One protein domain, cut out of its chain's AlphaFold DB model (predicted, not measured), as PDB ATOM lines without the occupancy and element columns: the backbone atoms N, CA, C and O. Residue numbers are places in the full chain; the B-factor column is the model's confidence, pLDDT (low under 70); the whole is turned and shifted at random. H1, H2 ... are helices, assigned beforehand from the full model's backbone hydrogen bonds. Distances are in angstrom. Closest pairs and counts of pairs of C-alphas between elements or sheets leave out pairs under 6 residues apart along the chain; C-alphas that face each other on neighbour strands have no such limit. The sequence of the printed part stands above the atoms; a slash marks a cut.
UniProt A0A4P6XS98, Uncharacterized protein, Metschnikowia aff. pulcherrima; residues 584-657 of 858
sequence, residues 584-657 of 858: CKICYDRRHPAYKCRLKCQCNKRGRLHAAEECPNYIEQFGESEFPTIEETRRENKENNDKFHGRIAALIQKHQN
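This is residues 584 to 657 of the 858 residues of an uncharacterized protein of Metschnikowia aff. pulcherrima (UniProt A0A4P6XS98). A small body of looped chain, residues 584 to 615, has a short helix, H1, at one end, and a long helix, H2, points away from that end as an arm whose last part, residues 642 to 657, sticks out. This arm makes much of the length. The printed part has 74 residues with two named helices, H1 then H2, and no named strand; its class is all helix, though under half of the residues, 35, are in named elements. It is only just loose, close to extended, with a radius of gyration of the C-alphas of 16.8 A, and spans 57 by 26 by 14 A.

Start at Cys 584 and go along residues 584 to 615, a long stretch with no named element, whose C-alphas lie 2 to 21 A from the mean of the C-alphas. Next comes H1, residues 616 to 622, and a short link of 7 residues joins it to H2, residues 630 to 657. H1 and H2 are apart, with no C-alpha of the one within 8 A of the other. Look along both backbones: in H1 and H2 every O i to N i+4 pair is within hydrogen-bond range. Residues 642 to 657 of H2 stand free.

Find C-alpha 584 at (-28.039, -2.095, -2.820). H1 begins at C-alpha 616, (-36.229, -14.343, 10.991), and measures 10.5 A from first to last C-alpha. H2 runs 39.2 A from C-alpha 630 at (-27.432, -1.698, 11.148) to C-alpha 657 at (-18.209, 31.610, -7.354).

The two C-alphas farthest apart, those of Gln 621 and Asn 657, are 57.6 A apart. Without residues 642 to 657, the body spans 34 by 26 by 13 A. The printed part has no cut and no long link between its helices. Its mean pLDDT is 74.0; 24 residues are under 70, among them residues 618 to 634.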
ATOM      1  N   CYS A 584     -27.785  -1.013  -3.743       82.00
ATOM      2  CA  CYS A 584     -28.039  -2.095  -2.820       82.00
ATOM      3  C   CYS A 584     -29.123  -1.703  -1.820       82.00
ATOM      4  O   CYS A 584     -28.910  -0.841  -0.985       82.00
ATOM      5  N   LYS A 585     -30.255  -2.407  -1.787       82.44
ATOM      6  CA  LYS A 585     -31.279  -2.161  -0.754       82.44
ATOM      7  C   LYS A 585     -30.875  -2.576   0.669       82.44
ATOM      8  O   LYS A 585     -31.576  -2.225   1.604       82.44
ATOM      9  N   ILE A 586     -29.801  -3.353   0.815       86.44
ATOM     10  CA  ILE A 586     -29.342  -3.896   2.101       86.44
ATOM     11  C   ILE A 586     -28.370  -2.919   2.769       86.44
ATOM     12  O   ILE A 586     -28.594  -2.501   3.896       86.44
ATOM     13  N   CYS A 587     -27.308  -2.526   2.061       85.94
ATOM     14  CA  CYS A 587     -26.290  -1.608   2.583       85.94
ATOM     15  C   CYS A 587     -26.427  -0.167   2.069       85.94
ATOM     16  O   CYS A 587     -25.667   0.694   2.500       85.94
ATOM     17  N   TYR A 588     -27.358   0.098   1.146       80.56
ATOM     18  CA  TYR A 588     -27.568   1.390   0.477       80.56
ATOM     19  C   TYR A 588     -26.407   1.874  -0.409       80.56
ATOM     20  O   TYR A 588     -26.496   2.956  -0.983       80.56
ATOM     21  N   ASP A 589     -25.357   1.065  -0.608       78.19
ATOM     22  CA  ASP A 589     -24.278   1.385  -1.551       78.19
ATOM     23  C   ASP A 589     -24.775   1.271  -3.002       78.19
ATOM     24  O   ASP A 589     -25.359   0.259  -3.397       78.19
ATOM     25  N   ARG A 590     -24.525   2.298  -3.819       77.44
ATOM     26  CA  ARG A 590     -24.877   2.327  -5.248       77.44
ATOM     27  C   ARG A 590     -23.959   1.463  -6.120       77.44
ATOM     28  O   ARG A 590     -24.304   1.170  -7.257       77.44
ATOM     29  N   ARG A 591     -22.803   1.023  -5.612       77.44
ATOM     30  CA  ARG A 591     -21.781   0.302  -6.395       77.44
ATOM     31  C   ARG A 591     -22.110  -1.159  -6.681       77.44
ATOM     32  O   ARG A 591     -21.464  -1.769  -7.530       77.44
ATOM     33  N   HIS A 592     -23.086  -1.745  -5.991       75.06
ATOM     34  CA  HIS A 592     -23.489  -3.123  -6.247       75.06
ATOM     35  C   HIS A 592     -24.995  -3.337  -6.021       75.06
ATOM     36  O   HIS A 592     -25.602  -2.695  -5.165       75.06
ATOM     37  N   PRO A 593     -25.626  -4.291  -6.721       76.50
ATOM     38  CA  PRO A 593     -27.010  -4.664  -6.455       76.50
ATOM     39  C   PRO A 593     -27.136  -5.474  -5.152       76.50
ATOM     40  O   PRO A 593     -26.165  -6.050  -4.652       76.50
ATOM     41  N   ALA A 594     -28.351  -5.563  -4.598       81.12
ATOM     42  CA  ALA A 594     -28.607  -6.228  -3.310       81.12
ATOM     43  C   ALA A 594     -28.160  -7.702  -3.266       81.12
ATOM     44  O   ALA A 594     -27.677  -8.173  -2.240       81.12
ATOM     45  N   TYR A 595     -28.255  -8.429  -4.382       81.12
ATOM     46  CA  TYR A 595     -27.866  -9.841  -4.444       81.12
ATOM     47  C   TYR A 595     -26.343 -10.067  -4.397       81.12
ATOM     48  O   TYR A 595     -25.906 -11.172  -4.074       81.12
ATOM     49  N   LYS A 596     -25.533  -9.032  -4.670       82.19
ATOM     50  CA  LYS A 596     -24.063  -9.043  -4.519       82.19
ATOM     51  C   LYS A 596     -23.595  -8.424  -3.194       82.19
ATOM     52  O   LYS A 596     -22.396  -8.323  -2.961       82.19
ATOM     53  N   CYS A 597     -24.516  -8.005  -2.324       82.62
ATOM     54  CA  CYS A 597     -24.162  -7.361  -1.064       82.62
ATOM     55  C   CYS A 597     -23.498  -8.342  -0.095       82.62
ATOM     56  O   CYS A 597     -24.023  -9.428   0.131       82.62
ATOM     57  N   ARG A 598     -22.384  -7.935   0.527       87.56
ATOM     58  CA  ARG A 598     -21.711  -8.718   1.581       87.56
ATOM     59  C   ARG A 598     -22.547  -8.844   2.856       87.56
ATOM     60  O   ARG A 598     -22.438  -9.847   3.543       87.56
ATOM     61  N   LEU A 599     -23.411  -7.862   3.126       87.56
ATOM     62  CA  LEU A 599     -24.328  -7.866   4.271       87.56
ATOM     63  C   LEU A 599     -25.591  -8.707   4.023       87.56
ATOM     64  O   LEU A 599     -26.465  -8.766   4.888       87.56
ATOM     65  N   LYS A 600     -25.738  -9.332   2.840       88.38
ATOM     66  CA  LYS A 600     -26.904 -10.172   2.543       88.38
ATOM     67  C   LYS A 600     -26.916 -11.401   3.448       88.38
ATOM     68  O   LYS A 600     -25.901 -12.077   3.606       88.38
ATOM     69  N   CYS A 601     -28.083 -11.725   3.990       86.75
ATOM     70  CA  CYS A 601     -28.264 -12.956   4.742       86.75
ATOM     71  C   CYS A 601     -28.012 -14.186   3.851       86.75
ATOM     72  O   CYS A 601     -28.480 -14.244   2.712       86.75
ATOM     73  N   GLN A 602     -27.320 -15.196   4.385       86.38
ATOM     74  CA  GLN A 602     -27.047 -16.463   3.693       86.38
ATOM     75  C   GLN A 602     -28.147 -17.520   3.886       86.38
ATOM     76  O   GLN A 602     -28.001 -18.653   3.438       86.38
ATOM     77  N   CYS A 603     -29.271 -17.181   4.527       84.44
ATOM     78  CA  CYS A 603     -30.307 -18.157   4.883       84.44
ATOM     79  C   CYS A 603     -31.029 -18.816   3.687       84.44
ATOM     80  O   CYS A 603     -31.876 -19.677   3.915       84.44
ATOM     81  N   ASN A 604     -30.745 -18.407   2.439       72.44
ATOM     82  CA  ASN A 604     -31.297 -18.934   1.177       72.44
ATOM     83  C   ASN A 604     -32.832 -19.110   1.136       72.44
ATOM     84  O   ASN A 604     -33.361 -19.779   0.246       72.44
ATOM     85  N   LYS A 605     -33.583 -18.484   2.055       76.62
ATOM     86  CA  LYS A 605     -35.046 -18.523   2.040       76.62
ATOM     87  C   LYS A 605     -35.551 -17.830   0.776       76.62
ATOM     88  O   LYS A 605     -35.331 -16.634   0.576       76.62
ATOM     89  N   ARG A 606     -36.253 -18.585  -0.076       59.78
ATOM     90  CA  ARG A 606     -36.940 -18.057  -1.263       59.78
ATOM     91  C   ARG A 606     -37.892 -16.939  -0.829       59.78
ATOM     92  O   ARG A 606     -38.836 -17.195  -0.090       59.78
ATOM     93  N   GLY A 607     -37.652 -15.711  -1.286       63.59
ATOM     94  CA  GLY A 607     -38.658 -14.650  -1.202       63.59
ATOM     95  C   GLY A 607     -38.129 -13.228  -1.067       63.59
ATOM     96  O   GLY A 607     -38.656 -12.347  -1.742       63.59
ATOM     97  N   ARG A 608     -37.104 -12.960  -0.241       75.31
ATOM     98  CA  ARG A 608     -36.567 -11.592  -0.057       75.31
ATOM     99  C   ARG A 608     -35.086 -11.592   0.323       75.31
ATOM    100  O   ARG A 608     -34.703 -12.188   1.324       75.31
ATOM    101  N   LEU A 609     -34.276 -10.866  -0.448       82.06
ATOM    102  CA  LEU A 609     -32.918 -10.477  -0.058       82.06
ATOM    103  C   LEU A 609     -33.024  -9.466   1.091       82.06
ATOM    104  O   LEU A 609     -33.620  -8.407   0.905       82.06
ATOM    105  N   HIS A 610     -32.477  -9.809   2.251       86.00
ATOM    106  CA  HIS A 610     -32.490  -9.002   3.474       86.00
ATOM    107  C   HIS A 610     -31.093  -8.989   4.098       86.00
ATOM    108  O   HIS A 610     -30.237  -9.805   3.727       86.00
ATOM    109  N   ALA A 611     -30.852  -8.052   5.014       85.56
ATOM    110  CA  ALA A 611     -29.618  -8.035   5.790       85.56
ATOM    111  C   ALA A 611     -29.524  -9.282   6.684       85.56
ATOM    112  O   ALA A 611     -30.553  -9.833   7.068       85.56
ATOM    113  N   ALA A 612     -28.316  -9.735   7.029       84.62
ATOM    114  CA  ALA A 612     -28.128 -10.872   7.938       84.62
ATOM    115  C   ALA A 612     -28.888 -10.710   9.272       84.62
ATOM    116  O   ALA A 612     -29.497 -11.668   9.739       84.62
ATOM    117  N   GLU A 613     -28.927  -9.490   9.810       78.50
ATOM    118  CA  GLU A 613     -29.607  -9.138  11.067       78.50
ATOM    119  C   GLU A 613     -31.139  -9.163  10.961       78.50
ATOM    120  O   GLU A 613     -31.826  -9.449  11.931       78.50
ATOM    121  N   GLU A 614     -31.696  -8.933   9.770       81.19
ATOM    122  CA  GLU A 614     -33.145  -8.981   9.532       81.19
ATOM    123  C   GLU A 614     -33.643 -10.427   9.319       81.19
ATOM    124  O   GLU A 614     -34.779 -10.649   8.891       81.19
ATOM    125  N   CYS A 615     -32.786 -11.431   9.547       83.25
ATOM    126  CA  CYS A 615     -33.115 -12.824   9.287       83.25
ATOM    127  C   CYS A 615     -34.048 -13.392  10.363       83.25
ATOM    128  O   CYS A 615     -33.616 -13.569  11.503       83.25
ATOM    129  N   PRO A 616     -35.276 -13.823  10.009       79.19
ATOM    130  CA  PRO A 616     -36.229 -14.343  10.991       79.19
ATOM    131  C   PRO A 616     -35.697 -15.559  11.760       79.19
ATOM    132  O   PRO A 616     -35.937 -15.694  12.950       79.19
ATOM    133  N   ASN A 617     -34.923 -16.424  11.090       76.12
ATOM    134  CA  ASN A 617     -34.344 -17.612  11.723       76.12
ATOM    135  C   ASN A 617     -33.216 -17.275  12.702       76.12
ATOM    136  O   ASN A 617     -32.974 -18.047  13.622       76.12
ATOM    137  N   TYR A 618     -32.497 -16.175  12.474       68.06
ATOM    138  CA  TYR A 618     -31.387 -15.784  13.336       68.06
ATOM    139  C   TYR A 618     -31.905 -15.059  14.583       68.06
ATOM    140  O   TYR A 618     -31.460 -15.349  15.691       68.06
ATOM    141  N   ILE A 619     -32.924 -14.208  14.409       68.31
ATOM    142  CA  ILE A 619     -33.634 -13.523  15.500       68.31
ATOM    143  C   ILE A 619     -34.263 -14.542  16.466       68.31
ATOM    144  O   ILE A 619     -34.165 -14.380  17.679       68.31
ATOM    145  N   GLU A 620     -34.839 -15.633  15.948       68.75
ATOM    146  CA  GLU A 620     -35.396 -16.711  16.779       68.75
ATOM    147  C   GLU A 620     -34.333 -17.554  17.508       68.75
ATOM    148  O   GLU A 620     -34.651 -18.170  18.525       68.75
ATOM    149  N   GLN A 621     -33.089 -17.606  17.015       62.84
ATOM    150  CA  GLN A 621     -32.045 -18.481  17.567       62.84
ATOM    151  C   GLN A 621     -31.099 -17.799  18.560       62.84
ATOM    152  O   GLN A 621     -30.602 -18.485  19.451       62.84
ATOM    153  N   PHE A 622     -30.843 -16.492  18.435       58.81
ATOM    154  CA  PHE A 622     -29.752 -15.845  19.180       58.81
ATOM    155  C   PHE A 622     -30.159 -14.698  20.114       58.81
ATOM    156  O   PHE A 622     -29.334 -14.287  20.922       58.81
ATOM    157  N   GLY A 623     -31.416 -14.242  20.105       57.59
ATOM    158  CA  GLY A 623     -31.855 -13.137  20.970       57.59
ATOM    159  C   GLY A 623     -31.190 -11.794  20.622       57.59
ATOM    160  O   GLY A 623     -30.133 -11.730  20.006       57.59
ATOM    161  N   GLU A 624     -31.837 -10.687  20.980       56.72
ATOM    162  CA  GLU A 624     -31.523  -9.329  20.490       56.72
ATOM    163  C   GLU A 624     -30.175  -8.725  20.962       56.72
ATOM    164  O   GLU A 624     -29.963  -7.527  20.789       56.72
ATOM    165  N   SER A 625     -29.255  -9.476  21.583       50.00
ATOM    166  CA  SER A 625     -28.237  -8.854  22.448       50.00
ATOM    167  C   SER A 625     -26.851  -8.556  21.862       50.00
ATOM    168  O   SER A 625     -26.115  -7.849  22.541       50.00
ATOM    169  N   GLU A 626     -26.445  -9.012  20.667       53.66
ATOM    170  CA  GLU A 626     -25.046  -8.808  20.212       53.66
ATOM    171  C   GLU A 626     -24.861  -8.619  18.689       53.66
ATOM    172  O   GLU A 626     -24.180  -9.406  18.035       53.66
ATOM    173  N   PHE A 627     -25.396  -7.538  18.108       51.00
ATOM    174  CA  PHE A 627     -24.921  -7.051  16.800       51.00
ATOM    175  C   PHE A 627     -24.488  -5.580  16.860       51.00
ATOM    176  O   PHE A 627     -25.170  -4.779  17.504       51.00
ATOM    177  N   PRO A 628     -23.404  -5.190  16.154       55.31
ATOM    178  CA  PRO A 628     -23.192  -3.804  15.754       55.31
ATOM    179  C   PRO A 628     -24.400  -3.405  14.914       55.31
ATOM    180  O   PRO A 628     -24.624  -3.964  13.845       55.31
ATOM    181  N   THR A 629     -25.240  -2.524  15.443       57.69
ATOM    182  CA  THR A 629     -26.550  -2.259  14.846       57.69
ATOM    183  C   THR A 629     -26.404  -1.760  13.407       57.69
ATOM    184  O   THR A 629     -25.665  -0.806  13.161       57.69
ATOM    185  N   ILE A 630     -27.178  -2.312  12.465       53.28
ATOM    186  CA  ILE A 630     -27.432  -1.698  11.148       53.28
ATOM    187  C   ILE A 630     -27.734  -0.198  11.256       53.28
ATOM    188  O   ILE A 630     -27.474   0.526  10.303       53.28
ATOM    189  N   GLU A 631     -28.253   0.297  12.384       61.31
ATOM    190  CA  GLU A 631     -28.373   1.729  12.685       61.31
ATOM    191  C   GLU A 631     -27.043   2.488  12.545       61.31
ATOM    192  O   GLU A 631     -27.037   3.574  11.972       61.31
ATOM    193  N   GLU A 632     -25.926   1.934  13.020       65.81
ATOM    194  CA  GLU A 632     -24.594   2.539  12.916       65.81
ATOM    195  C   GLU A 632     -24.090   2.507  11.478       65.81
ATOM    196  O   GLU A 632     -23.694   3.548  10.965       65.81
ATOM    197  N   THR A 633     -24.208   1.382  10.765       61.88
ATOM    198  CA  THR A 633     -23.814   1.327   9.344       61.88
ATOM    199  C   THR A 633     -24.748   2.156   8.452       61.88
ATOM    200  O   THR A 633     -24.301   2.769   7.487       61.88
ATOM    201  N   ARG A 634     -26.052   2.232   8.764       64.62
ATOM    202  CA  ARG A 634     -27.021   3.128   8.103       64.62
ATOM    203  C   ARG A 634     -26.695   4.580   8.408       64.62
ATOM    204  O   ARG A 634     -26.783   5.392   7.493       64.62
ATOM    205  N   ARG A 635     -26.320   4.919   9.645       71.81
ATOM    206  CA  ARG A 635     -25.913   6.273  10.037       71.81
ATOM    207  C   ARG A 635     -24.605   6.653   9.353       71.81
ATOM    208  O   ARG A 635     -24.572   7.706   8.736       71.81
ATOM    209  N   GLU A 636     -23.597   5.786   9.342       73.69
ATOM    210  CA  GLU A 636     -22.332   6.016   8.637       73.69
ATOM    211  C   GLU A 636     -22.525   6.125   7.124       73.69
ATOM    212  O   GLU A 636     -22.004   7.052   6.512       73.69
ATOM    213  N   ASN A 637     -23.300   5.238   6.495       67.00
ATOM    214  CA  ASN A 637     -23.539   5.313   5.051       67.00
ATOM    215  C   ASN A 637     -24.410   6.508   4.677       67.00
ATOM    216  O   ASN A 637     -24.159   7.128   3.645       67.00
ATOM    217  N   LYS A 638     -25.397   6.865   5.503       73.81
ATOM    218  CA  LYS A 638     -26.188   8.084   5.317       73.81
ATOM    219  C   LYS A 638     -25.313   9.321   5.482       73.81
ATOM    220  O   LYS A 638     -25.314  10.155   4.593       73.81
ATOM    221  N   GLU A 639     -24.489   9.392   6.525       77.75
ATOM    222  CA  GLU A 639     -23.522  10.476   6.708       77.75
ATOM    223  C   GLU A 639     -22.505  10.544   5.570       77.75
ATOM    224  O   GLU A 639     -22.154  11.635   5.139       77.75
ATOM    225  N   ASN A 640     -22.022   9.412   5.064       72.06
ATOM    226  CA  ASN A 640     -21.087   9.376   3.943       72.06
ATOM    227  C   ASN A 640     -21.759   9.812   2.639       72.06
ATOM    228  O   ASN A 640     -21.136  10.514   1.843       72.06
ATOM    229  N   ASN A 641     -23.027   9.453   2.434       64.69
ATOM    230  CA  ASN A 641     -23.808   9.886   1.281       64.69
ATOM    231  C   ASN A 641     -24.160  11.382   1.374       64.69
ATOM    232  O   ASN A 641     -24.008  12.111   0.398       64.69
ATOM    233  N   ASP A 642     -24.522  11.869   2.561       74.56
ATOM    234  CA  ASP A 642     -24.778  13.286   2.836       74.56
ATOM    235  C   ASP A 642     -23.481  14.110   2.707       74.56
ATOM    236  O   ASP A 642     -23.486  15.177   2.097       74.56
ATOM    237  N   LYS A 643     -22.333  13.594   3.177       77.62
ATOM    238  CA  LYS A 643     -20.999  14.194   2.967       77.62
ATOM    239  C   LYS A 643     -20.614  14.206   1.488       77.62
ATOM    240  O   LYS A 643     -20.014  15.175   1.030       77.62
ATOM    241  N   PHE A 644     -20.941  13.158   0.734       68.56
ATOM    242  CA  PHE A 644     -20.703  13.100  -0.709       68.56
ATOM    243  C   PHE A 644     -21.547  14.141  -1.454       68.56
ATOM    244  O   PHE A 644     -20.998  14.935  -2.218       68.56
ATOM    245  N   HIS A 645     -22.849  14.217  -1.166       64.75
ATOM    246  CA  HIS A 645     -23.737  15.240  -1.721       64.75
ATOM    247  C   HIS A 645     -23.325  16.659  -1.303       64.75
ATOM    248  O   HIS A 645     -23.323  17.559  -2.139       64.75
ATOM    249  N   GLY A 646     -22.880  16.852  -0.059       83.38
ATOM    250  CA  GLY A 646     -22.322  18.117   0.420       83.38
ATOM    251  C   GLY A 646     -21.034  18.522  -0.305       83.38
ATOM    252  O   GLY A 646     -20.869  19.690  -0.645       83.38
ATOM    253  N   ARG A 647     -20.143  17.569  -0.618       78.56
ATOM    254  CA  ARG A 647     -18.934  17.826  -1.428       78.56
ATOM    255  C   ARG A 647     -19.274  18.204  -2.868       78.56
ATOM    256  O   ARG A 647     -18.641  19.111  -3.397       78.56
ATOM    257  N   ILE A 648     -20.262  17.549  -3.481       69.88
ATOM    258  CA  ILE A 648     -20.745  17.910  -4.823       69.88
ATOM    259  C   ILE A 648     -21.356  19.315  -4.809       69.88
ATOM    260  O   ILE A 648     -20.991  20.136  -5.645       69.88
ATOM    261  N   ALA A 649     -22.216  19.626  -3.837       75.44
ATOM    262  CA  ALA A 649     -22.811  20.954  -3.700       75.44
ATOM    263  C   ALA A 649     -21.746  22.047  -3.489       75.44
ATOM    264  O   ALA A 649     -21.805  23.089  -4.136       75.44
ATOM    265  N   ALA A 650     -20.727  21.790  -2.661       80.88
ATOM    266  CA  ALA A 650     -19.612  22.713  -2.449       80.88
ATOM    267  C   ALA A 650     -18.747  22.907  -3.708       80.88
ATOM    268  O   ALA A 650     -18.270  24.012  -3.957       80.88
ATOM    269  N   LEU A 651     -18.554  21.859  -4.517       78.94
ATOM    270  CA  LEU A 651     -17.869  21.947  -5.813       78.94
ATOM    271  C   LEU A 651     -18.659  22.792  -6.815       78.94
ATOM    272  O   LEU A 651     -18.075  23.668  -7.447       78.94
ATOM    273  N   ILE A 652     -19.975  22.580  -6.910       74.44
ATOM    274  CA  ILE A 652     -20.869  23.380  -7.761       74.44
ATOM    275  C   ILE A 652     -20.844  24.848  -7.319       74.44
ATOM    276  O   ILE A 652     -20.653  25.733  -8.148       74.44
ATOM    277  N   GLN A 653     -20.947  25.111  -6.015       79.31
ATOM    278  CA  GLN A 653     -20.904  26.466  -5.468       79.31
ATOM    279  C   GLN A 653     -19.543  27.139  -5.689       79.31
ATOM    280  O   GLN A 653     -19.483  28.318  -6.027       79.31
ATOM    281  N   LYS A 654     -18.433  26.399  -5.556       85.81
ATOM    282  CA  LYS A 654     -17.093  26.909  -5.875       85.81
ATOM    283  C   LYS A 654     -16.969  27.265  -7.358       85.81
ATOM    284  O   LYS A 654     -16.389  28.295  -7.674       85.81
ATOM    285  N   HIS A 655     -17.531  26.451  -8.249       76.44
ATOM    286  CA  HIS A 655     -17.519  26.728  -9.684       76.44
ATOM    287  C   HIS A 655     -18.374  27.952 -10.041       76.44
ATOM    288  O   HIS A 655     -17.947  28.782 -10.834       76.44
ATOM    289  N   GLN A 656     -19.538  28.113  -9.404       77.25
ATOM    290  CA  GLN A 656     -20.374  29.310  -9.547       77.25
ATOM    291  C   GLN A 656     -19.659  30.570  -9.042       77.25
ATOM    292  O   GLN A 656     -19.683  31.597  -9.709       77.25
ATOM    293  N   ASN A 657     -18.971  30.486  -7.900       82.25
ATOM    294  CA  ASN A 657     -18.209  31.610  -7.354       82.25
ATOM    295  C   ASN A 657     -17.010  31.984  -8.235       82.25
ATOM    296  O   ASN A 657     -16.746  33.168  -8.410       82.25
TER     297      ASN A 657